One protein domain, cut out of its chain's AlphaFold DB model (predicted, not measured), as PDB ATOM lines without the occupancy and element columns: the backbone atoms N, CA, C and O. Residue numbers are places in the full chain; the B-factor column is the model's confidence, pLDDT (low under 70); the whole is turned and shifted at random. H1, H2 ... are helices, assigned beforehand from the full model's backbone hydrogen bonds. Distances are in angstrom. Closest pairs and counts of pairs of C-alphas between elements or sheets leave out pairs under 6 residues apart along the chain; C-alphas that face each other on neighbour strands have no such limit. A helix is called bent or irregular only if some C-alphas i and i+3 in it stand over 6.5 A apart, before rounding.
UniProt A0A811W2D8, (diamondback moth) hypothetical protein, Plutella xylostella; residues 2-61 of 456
ATOM      1  N   LYS A   2     -26.000 -34.150 -21.807       78.50
ATOM      2  CA  LYS A   2     -27.303 -33.573 -21.371       78.50
ATOM      3  C   LYS A   2     -27.951 -34.178 -20.103       78.50
ATOM      4  O   LYS A   2     -28.388 -33.426 -19.242       78.50
ATOM      5  N   GLN A   3     -27.963 -35.506 -19.937       81.06
ATOM      6  CA  GLN A   3     -28.476 -36.170 -18.720       81.06
ATOM      7  C   GLN A   3     -27.698 -35.813 -17.435       81.06
ATOM      8  O   GLN A   3     -28.303 -35.647 -16.383       81.06
ATOM      9  N   VAL A   4     -26.373 -35.662 -17.517       87.50
ATOM     10  CA  VAL A   4     -25.509 -35.255 -16.395       87.50
ATOM     11  C   VAL A   4     -25.726 -33.777 -16.070       87.50
ATOM     12  O   VAL A   4     -25.874 -33.428 -14.907       87.50
ATOM     13  N   CYS A   5     -25.836 -32.919 -17.089       81.56
ATOM     14  CA  CYS A   5     -26.179 -31.504 -16.912       81.56
ATOM     15  C   CYS A   5     -27.544 -31.353 -16.217       81.56
ATOM     16  O   CYS A   5     -27.659 -30.619 -15.243       81.56
ATOM     17  N   SER A   6     -28.550 -32.126 -16.642       83.56
ATOM     18  CA  SER A   6     -29.877 -32.156 -16.013       83.56
ATOM     19  C   SER A   6     -29.855 -32.675 -14.569       83.56
ATOM     20  O   SER A   6     -30.589 -32.143 -13.740       83.56
ATOM     21  N   LEU A   7     -29.013 -33.665 -14.247       89.00
ATOM     22  CA  LEU A   7     -28.836 -34.170 -12.878       89.00
ATOM     23  C   LEU A   7     -28.178 -33.125 -11.961       89.00
ATOM     24  O   LEU A   7     -28.590 -32.964 -10.816       89.00
ATOM     25  N   LEU A   8     -27.181 -32.401 -12.477       89.31
ATOM     26  CA  LEU A   8     -26.440 -31.362 -11.755       89.31
ATOM     27  C   LEU A   8     -27.119 -29.977 -11.785       89.31
ATOM     28  O   LEU A   8     -26.595 -29.044 -11.187       89.31
ATOM     29  N   LYS A   9     -28.272 -29.838 -12.459       88.25
ATOM     30  CA  LYS A   9     -28.996 -28.567 -12.689       88.25
ATOM     31  C   LYS A   9     -28.160 -27.493 -13.413       88.25
ATOM     32  O   LYS A   9     -28.285 -26.308 -13.129       88.25
ATOM     33  N   ILE A  10     -27.318 -27.916 -14.355       89.19
ATOM     34  CA  ILE A  10     -26.433 -27.047 -15.143       89.19
ATOM     35  C   ILE A  10     -27.083 -26.729 -16.492       89.19
ATOM     36  O   ILE A  10     -27.393 -27.641 -17.268       89.19
ATOM     37  N   ASN A  11     -27.223 -25.439 -16.799       83.38
ATOM     38  CA  ASN A  11     -27.701 -24.960 -18.094       83.38
ATOM     39  C   ASN A  11     -26.601 -25.148 -19.158       83.38
ATOM     40  O   ASN A  11     -25.560 -24.493 -19.121       83.38
ATOM     41  N   GLN A  12     -26.816 -26.059 -20.116       81.56
ATOM     42  CA  GLN A  12     -25.898 -26.245 -21.245       81.56
ATOM     43  C   GLN A  12     -26.215 -25.228 -22.349       81.56
ATOM     44  O   GLN A  12     -27.206 -25.383 -23.063       81.56
ATOM     45  N   LEU A  13     -25.336 -24.242 -22.527       83.19
ATOM     46  CA  LEU A  13     -25.325 -23.368 -23.700       83.19
ATOM     47  C   LEU A  13     -24.459 -23.968 -24.817       83.19
ATOM     48  O   LEU A  13     -23.523 -24.729 -24.566       83.19
ATOM     49  N   THR A  14     -24.776 -23.606 -26.058       82.38
ATOM     50  CA  THR A  14     -24.025 -23.961 -27.270       82.38
ATOM     51  C   THR A  14     -23.868 -22.707 -28.122       82.38
ATOM     52  O   THR A  14     -24.864 -22.026 -28.361       82.38
ATOM     53  N   SER A  15     -22.654 -22.412 -28.589       82.31
ATOM     54  CA  SER A  15     -22.428 -21.341 -29.566       82.31
ATOM     55  C   SER A  15     -23.112 -21.660 -30.901       82.31
ATOM     56  O   SER A  15     -23.470 -22.810 -31.179       82.31
ATOM     57  N   THR A  16     -23.254 -20.659 -31.767       83.69
ATOM     58  CA  THR A  16     -23.535 -20.908 -33.183       83.69
ATOM     59  C   THR A  16     -22.367 -21.662 -33.834       83.69
ATOM     60  O   THR A  16     -21.216 -21.585 -33.391       83.69
ATOM     61  N   ALA A  17     -22.666 -22.447 -34.872       80.69
ATOM     62  CA  ALA A  17     -21.650 -23.198 -35.602       80.69
ATOM     63  C   ALA A  17     -20.707 -22.243 -36.356       80.69
ATOM     64  O   ALA A  17     -21.155 -21.237 -36.899       80.69
ATOM     65  N   TYR A  18     -19.412 -22.574 -36.391       74.00
ATOM     66  CA  TYR A  18     -18.338 -21.828 -37.075       74.00
ATOM     67  C   TYR A  18     -18.077 -20.377 -36.607       74.00
ATOM     68  O   TYR A  18     -17.130 -19.758 -37.080       74.00
ATOM     69  N   HIS A  19     -18.824 -19.853 -35.632       78.69
ATOM     70  CA  HIS A  19     -18.633 -18.510 -35.068       78.69
ATOM     71  C   HIS A  19     -17.825 -18.584 -33.762       78.69
ATOM     72  O   HIS A  19     -18.359 -18.573 -32.651       78.69
ATOM     73  N   HIS A  20     -16.510 -18.730 -33.916       74.06
ATOM     74  CA  HIS A  20     -15.566 -18.977 -32.822       74.06
ATOM     75  C   HIS A  20     -15.482 -17.809 -31.811       74.06
ATOM     76  O   HIS A  20     -15.332 -18.015 -30.605       74.06
ATOM     77  N   GLU A  21     -15.725 -16.586 -32.289       80.50
ATOM     78  CA  GLU A  21     -15.760 -15.330 -31.527       80.50
ATOM     79  C   GLU A  21     -16.744 -15.366 -30.343       80.50
ATOM     80  O   GLU A  21     -16.467 -14.776 -29.297       80.50
ATOM     81  N   SER A  22     -17.834 -16.144 -30.444       77.69
ATOM     82  CA  SER A  22     -18.790 -16.387 -29.346       77.69
ATOM     83  C   SER A  22     -18.169 -17.006 -28.083       77.69
ATOM     84  O   SER A  22     -18.826 -17.052 -27.045       77.69
ATOM     85  N   ILE A  23     -16.929 -17.504 -28.148       81.00
ATOM     86  CA  ILE A  23     -16.194 -18.062 -27.005       81.00
ATOM     87  C   ILE A  23     -14.817 -17.386 -26.826       81.00
ATOM     88  O   ILE A  23     -13.920 -17.944 -26.193       81.00
ATOM     89  N   GLY A  24     -14.634 -16.164 -27.349       81.88
ATOM     90  CA  GLY A  24     -13.333 -15.484 -27.458       81.88
ATOM     91  C   GLY A  24     -12.499 -15.391 -26.167       81.88
ATOM     92  O   GLY A  24     -11.270 -15.449 -26.225       81.88
ATOM     93  N   ALA A  25     -13.129 -15.330 -24.987       79.25
ATOM     94  CA  ALA A  25     -12.432 -15.359 -23.695       79.25
ATOM     95  C   ALA A  25     -11.708 -16.700 -23.426       79.25
ATOM     96  O   ALA A  25     -10.576 -16.721 -22.926       79.25
ATOM     97  N   LEU A  26     -12.322 -17.824 -23.814       82.75
ATOM     98  CA  LEU A  26     -11.687 -19.143 -23.776       82.75
ATOM     99  C   LEU A  26     -10.578 -19.229 -24.830       82.75
ATOM    100  O   LEU A  26      -9.499 -19.743 -24.545       82.75
ATOM    101  N   GLU A  27     -10.805 -18.673 -26.021       86.62
ATOM    102  CA  GLU A  27      -9.813 -18.689 -27.101       86.62
ATOM    103  C   GLU A  27      -8.548 -17.900 -26.746       86.62
ATOM    104  O   GLU A  27      -7.444 -18.397 -26.959       86.62
ATOM    105  N   ASN A  28      -8.670 -16.714 -26.140       85.69
ATOM    106  CA  ASN A  28      -7.513 -15.967 -25.637       85.69
ATOM    107  C   ASN A  28      -6.790 -16.713 -24.505       85.69
ATOM    108  O   ASN A  28      -5.557 -16.740 -24.483       85.69
ATOM    109  N   THR A  29      -7.529 -17.388 -23.619       87.88
ATOM    110  CA  THR A  29      -6.939 -18.256 -22.585       87.88
ATOM    111  C   THR A  29      -6.149 -19.414 -23.219       87.88
ATOM    112  O   THR A  29      -5.026 -19.706 -22.803       87.88
ATOM    113  N   HIS A  30      -6.679 -20.037 -24.277       89.06
ATOM    114  CA  HIS A  30      -5.999 -21.096 -25.028       89.06
ATOM    115  C   HIS A  30      -4.785 -20.595 -25.830       89.06
ATOM    116  O   HIS A  30      -3.776 -21.297 -25.877       89.06
ATOM    117  N   LYS A  31      -4.827 -19.387 -26.411       88.25
ATOM    118  CA  LYS A  31      -3.663 -18.760 -27.070       88.25
ATOM    119  C   LYS A  31      -2.512 -18.561 -26.078       88.25
ATOM    120  O   LYS A  31      -1.389 -18.977 -26.361       88.25
ATOM    121  N   ALA A  32      -2.800 -18.013 -24.894       85.56
ATOM    122  CA  ALA A  32      -1.808 -17.834 -23.832       85.56
ATOM    123  C   ALA A  32      -1.239 -19.178 -23.330       85.56
ATOM    124  O   ALA A  32      -0.022 -19.331 -23.215       85.56
ATOM    125  N   MET A  33      -2.100 -20.186 -23.135       91.06
ATOM    126  CA  MET A  33      -1.686 -21.553 -22.791       91.06
ATOM    127  C   MET A  33      -0.763 -22.168 -23.850       91.06
ATOM    128  O   MET A  33       0.249 -22.780 -23.510       91.06
ATOM    129  N   GLY A  34      -1.094 -22.005 -25.134       90.19
ATOM    130  CA  GLY A  34      -0.299 -22.515 -26.249       90.19
ATOM    131  C   GLY A  34       1.085 -21.870 -26.333       90.19
ATOM    132  O   GLY A  34       2.065 -22.570 -26.584       90.19
ATOM    133  N   ALA A  35       1.183 -20.565 -26.063       88.75
ATOM    134  CA  ALA A  35       2.458 -19.853 -25.986       88.75
ATOM    135  C   ALA A  35       3.326 -20.356 -24.817       88.75
ATOM    136  O   ALA A  35       4.485 -20.707 -25.031       88.75
ATOM    137  N   PHE A  36       2.753 -20.478 -23.612       89.19
ATOM    138  CA  PHE A  36       3.458 -21.024 -22.447       89.19
ATOM    139  C   PHE A  36       3.963 -22.449 -22.705       89.19
ATOM    140  O   PHE A  36       5.157 -22.717 -22.585       89.19
ATOM    141  N   LEU A  37       3.078 -23.356 -23.133       89.44
ATOM    142  CA  LEU A  37       3.442 -24.750 -23.381       89.44
ATOM    143  C   LEU A  37       4.471 -24.899 -24.508       89.44
ATOM    144  O   LEU A  37       5.305 -25.797 -24.417       89.44
ATOM    145  N   ARG A  38       4.472 -24.030 -25.530       88.31
ATOM    146  CA  ARG A  38       5.510 -24.029 -26.576       88.31
ATOM    147  C   ARG A  38       6.899 -23.782 -25.984       88.31
ATOM    148  O   ARG A  38       7.808 -24.543 -26.291       88.31
ATOM    149  N   ILE A  39       7.035 -22.789 -25.102       86.75
ATOM    150  CA  ILE A  39       8.298 -22.472 -24.417       86.75
ATOM    151  C   ILE A  39       8.679 -23.616 -23.460       86.75
ATOM    152  O   ILE A  39       9.769 -24.174 -23.543       86.75
ATOM    153  N   SER A  40       7.763 -24.041 -22.583       82.19
ATOM    154  CA  SER A  40       8.055 -25.070 -21.573       82.19
ATOM    155  C   SER A  40       8.352 -26.459 -22.160       82.19
ATOM    156  O   SER A  40       9.059 -27.259 -21.538       82.19
ATOM    157  N   CYS A  41       7.824 -26.777 -23.346       85.38
ATOM    158  CA  CYS A  41       7.994 -28.084 -23.992       85.38
ATOM    159  C   CYS A  41       9.051 -28.103 -25.103       85.38
ATOM    160  O   CYS A  41       9.302 -29.182 -25.636       85.38
ATOM    161  N   GLU A  42       9.689 -26.974 -25.428       79.19
ATOM    162  CA  GLU A  42      10.695 -26.839 -26.498       79.19
ATOM    163  C   GLU A  42      11.759 -27.948 -26.450       79.19
ATOM    164  O   GLU A  42      12.009 -28.642 -27.432       79.19
ATOM    165  N   ASN A  43      12.305 -28.200 -25.259       72.75
ATOM    166  CA  ASN A  43      13.327 -29.221 -25.029       72.75
ATOM    167  C   ASN A  43      12.758 -30.637 -24.775       72.75
ATOM    168  O   ASN A  43      13.519 -31.603 -24.704       72.75
ATOM    169  N   LYS A  44      11.439 -30.781 -24.565       77.50
ATOM    170  CA  LYS A  44      10.759 -32.037 -24.177       77.50
ATOM    171  C   LYS A  44       9.289 -32.050 -24.653       77.50
ATOM    172  O   LYS A  44       8.391 -31.849 -23.832       77.50
ATOM    173  N   PRO A  45       8.992 -32.358 -25.931       72.75
ATOM    174  CA  PRO A  45       7.631 -32.256 -26.483       72.75
ATOM    175  C   PRO A  45       6.589 -33.165 -25.801       72.75
ATOM    176  O   PRO A  45       5.398 -32.871 -25.826       72.75
ATOM    177  N   GLY A  46       7.015 -34.249 -25.141       80.62
ATOM    178  CA  GLY A  46       6.130 -35.118 -24.353       80.62
ATOM    179  C   GLY A  46       5.780 -34.610 -22.944       80.62
ATOM    180  O   GLY A  46       4.967 -35.238 -22.274       80.62
ATOM    181  N   ALA A  47       6.381 -33.514 -22.465       83.06
ATOM    182  CA  ALA A  47       6.282 -33.083 -21.064       83.06
ATOM    183  C   ALA A  47       5.084 -32.164 -20.740       83.06
ATOM    184  O   ALA A  47       4.878 -31.839 -19.572       83.06
ATOM    185  N   TRP A  48       4.285 -31.757 -21.734       87.69
ATOM    186  CA  TRP A  48       3.209 -30.758 -21.594       87.69
ATOM    187  C   TRP A  48       2.238 -31.020 -20.433       87.69
ATOM    188  O   TRP A  48       1.861 -30.087 -19.730       87.69
ATOM    189  N   ALA A  49       1.885 -32.282 -20.175       89.12
ATOM    190  CA  ALA A  49       0.979 -32.652 -19.085       89.12
ATOM    191  C   ALA A  49       1.556 -32.324 -17.693       89.12
ATOM    192  O   ALA A  49       0.806 -31.961 -16.790       89.12
ATOM    193  N   GLY A  50       2.884 -32.392 -17.532       88.00
ATOM    194  CA  GLY A  50       3.580 -31.968 -16.315       88.00
ATOM    195  C   GLY A  50       3.676 -30.447 -16.165       88.00
ATOM    196  O   GLY A  50       3.831 -29.962 -15.051       88.00
ATOM    197  N   TRP A  51       3.536 -29.692 -17.259       87.81
ATOM    198  CA  TRP A  51       3.549 -28.227 -17.254       87.81
ATOM    199  C   TRP A  51       2.172 -27.591 -17.015       87.81
ATOM    200  O   TRP A  51       2.112 -26.448 -16.563       87.81
ATOM    201  N   LEU A  52       1.067 -28.313 -17.241       90.44
ATOM    202  CA  LEU A  52      -0.290 -27.792 -17.011       90.44
ATOM    203  C   LEU A  52      -0.550 -27.269 -15.580       90.44
ATOM    204  O   LEU A  52      -1.143 -26.197 -15.473       90.44
ATOM    205  N   PRO A  53      -0.108 -27.918 -14.483       91.44
ATOM    206  CA  PRO A  53      -0.292 -27.370 -13.135       91.44
ATOM    207  C   PRO A  53       0.426 -26.027 -12.937       91.44
ATOM    208  O   PRO A  53      -0.135 -25.114 -12.333       91.44
ATOM    209  N   TYR A  54       1.633 -25.883 -13.495       87.31
ATOM    210  CA  TYR A  54       2.395 -24.633 -13.465       87.31
ATOM    211  C   TYR A  54       1.718 -23.542 -14.301       87.31
ATOM    212  O   TYR A  54       1.651 -22.397 -13.858       87.31
ATOM    213  N   TRP A  55       1.146 -23.893 -15.460       89.38
ATOM    214  CA  TRP A  55       0.324 -22.961 -16.233       89.38
ATOM    215  C   TRP A  55      -0.867 -22.461 -15.412       89.38
ATOM    216  O   TRP A  55      -0.985 -21.261 -15.200       89.38
ATOM    217  N   CYS A  56      -1.697 -23.359 -14.875       89.00
ATOM    218  CA  CYS A  56      -2.862 -22.977 -14.072       89.00
ATOM    219  C   CYS A  56      -2.478 -22.100 -12.868       89.00
ATOM    220  O   CYS A  56      -3.154 -21.112 -12.589       89.00
ATOM    221  N   PHE A  57      -1.370 -22.416 -12.186       89.44
ATOM    222  CA  PHE A  57      -0.847 -21.590 -11.099       89.44
ATOM    223  C   PHE A  57      -0.435 -20.190 -11.580       89.44
ATOM    224  O   PHE A  57      -0.901 -19.195 -11.027       89.44
ATOM    225  N   THR A  58       0.399 -20.097 -12.621       87.88
ATOM    226  CA  THR A  58       0.857 -18.802 -13.155       87.88
ATOM    227  C   THR A  58      -0.292 -17.965 -13.715       87.88
ATOM    228  O   THR A  58      -0.366 -16.782 -13.399       87.88
ATOM    229  N   TYR A  59      -1.236 -18.555 -14.455       87.88
ATOM    230  CA  TYR A  59      -2.389 -17.840 -15.008       87.88
ATOM    231  C   TYR A  59      -3.264 -17.231 -13.916       87.88
ATOM    232  O   TYR A  59      -3.568 -16.040 -13.959       87.88
ATOM    233  N   ASN A  60      -3.615 -18.029 -12.904       89.88
ATOM    234  CA  ASN A  60      -4.512 -17.596 -11.840       89.88
ATOM    235  C   ASN A  60      -3.887 -16.526 -10.932       89.88
ATOM    236  O   ASN A  60      -4.630 -15.763 -10.327       89.88
ATOM    237  N   ASN A  61      -2.552 -16.439 -10.867       87.38
ATOM    238  CA  ASN A  61      -1.808 -15.443 -10.086       87.38
ATOM    239  C   ASN A  61      -1.204 -14.310 -10.951       87.38
ATOM    240  O   ASN A  61      -0.433 -13.498 -10.444       87.38
TER     241      ASN A  61
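AT A GLANCE: This is residues 2 to 61 of the 456 residues of the protein "(diamondback moth) hypothetical protein" of Plutella xylostella (UniProt A0A811W2D8). One long helix, H2, has a second helix, H3, crossing its last part at a steep tilt, while a long link at its other end leads to a small helix, H1, set far from both. Residues 3 to 9, most of H1 among them, stick out at that end, and the outline is elongated, with spans of 43 by 27 by 25 A. The printed part has 60 residues with three named helices, in the order H1, H2, H3 along the chain, and no named strand; its class is all helix. The whole is only just extended, close to loose, with a radius of gyration of the C-alphas of 15.8 A.

HOW THE PARTS SIT: The longest helix is H2, residues 20 to 41, and it touches H3, residues 45 to 60, with its residues 33 to 41 alone. The closest C-alphas of the two are those of Cys 41 and Trp 48, 6.0 A apart. Their lines stand at a steep tilt of 60 degrees, and they run opposite ways. Their centres are 12.6 A apart. H1, residues 2 to 8, is apart from both H2 and H3. Every O i to N i+4 pair is within hydrogen-bond range in H1, against 15 of 18 in H2 and 8 of 12 in H3.

IN THESE COORDINATES: H2 has 22 residues and is 26.8 A long from C-alpha 20 at (-15.566, -18.977, -32.822) to C-alpha 41 at (7.994, -28.084, -23.992). It is irregular, with C-alphas 22 and 25 at 8.6 A from each other, and it has a kink of 56 degrees near residue 27. H3 has 16 residues and is 24.0 A long, ending with C-alpha 60 at (-4.512, -17.596, -11.840). It too is irregular, with C-alphas 46 and 49 at 7.8 A from each other, and it has a kink of 50 degrees near residue 52. H1 has 7 residues and is 9.9 A long, beginning with C-alpha 2 at (-27.303, -33.573, -21.371).

THE WHOLE: The two C-alphas farthest apart, those of Ser 6 and Asn 43, are 44.2 A apart. Residues 3 to 9, of which 3 to 8 belong to H1, stand free, and so do residues 16 to 21. Without these stretches the body has 47 residues and spans 41 by 23 by 19 A. The link from H1 to H2, with 11 residues, is long, and the link from H2 to H3, with 3 residues, is tight. The printed part has no cut. The mean pLDDT of the printed part of this model is 84.6, and no printed residue is under 70.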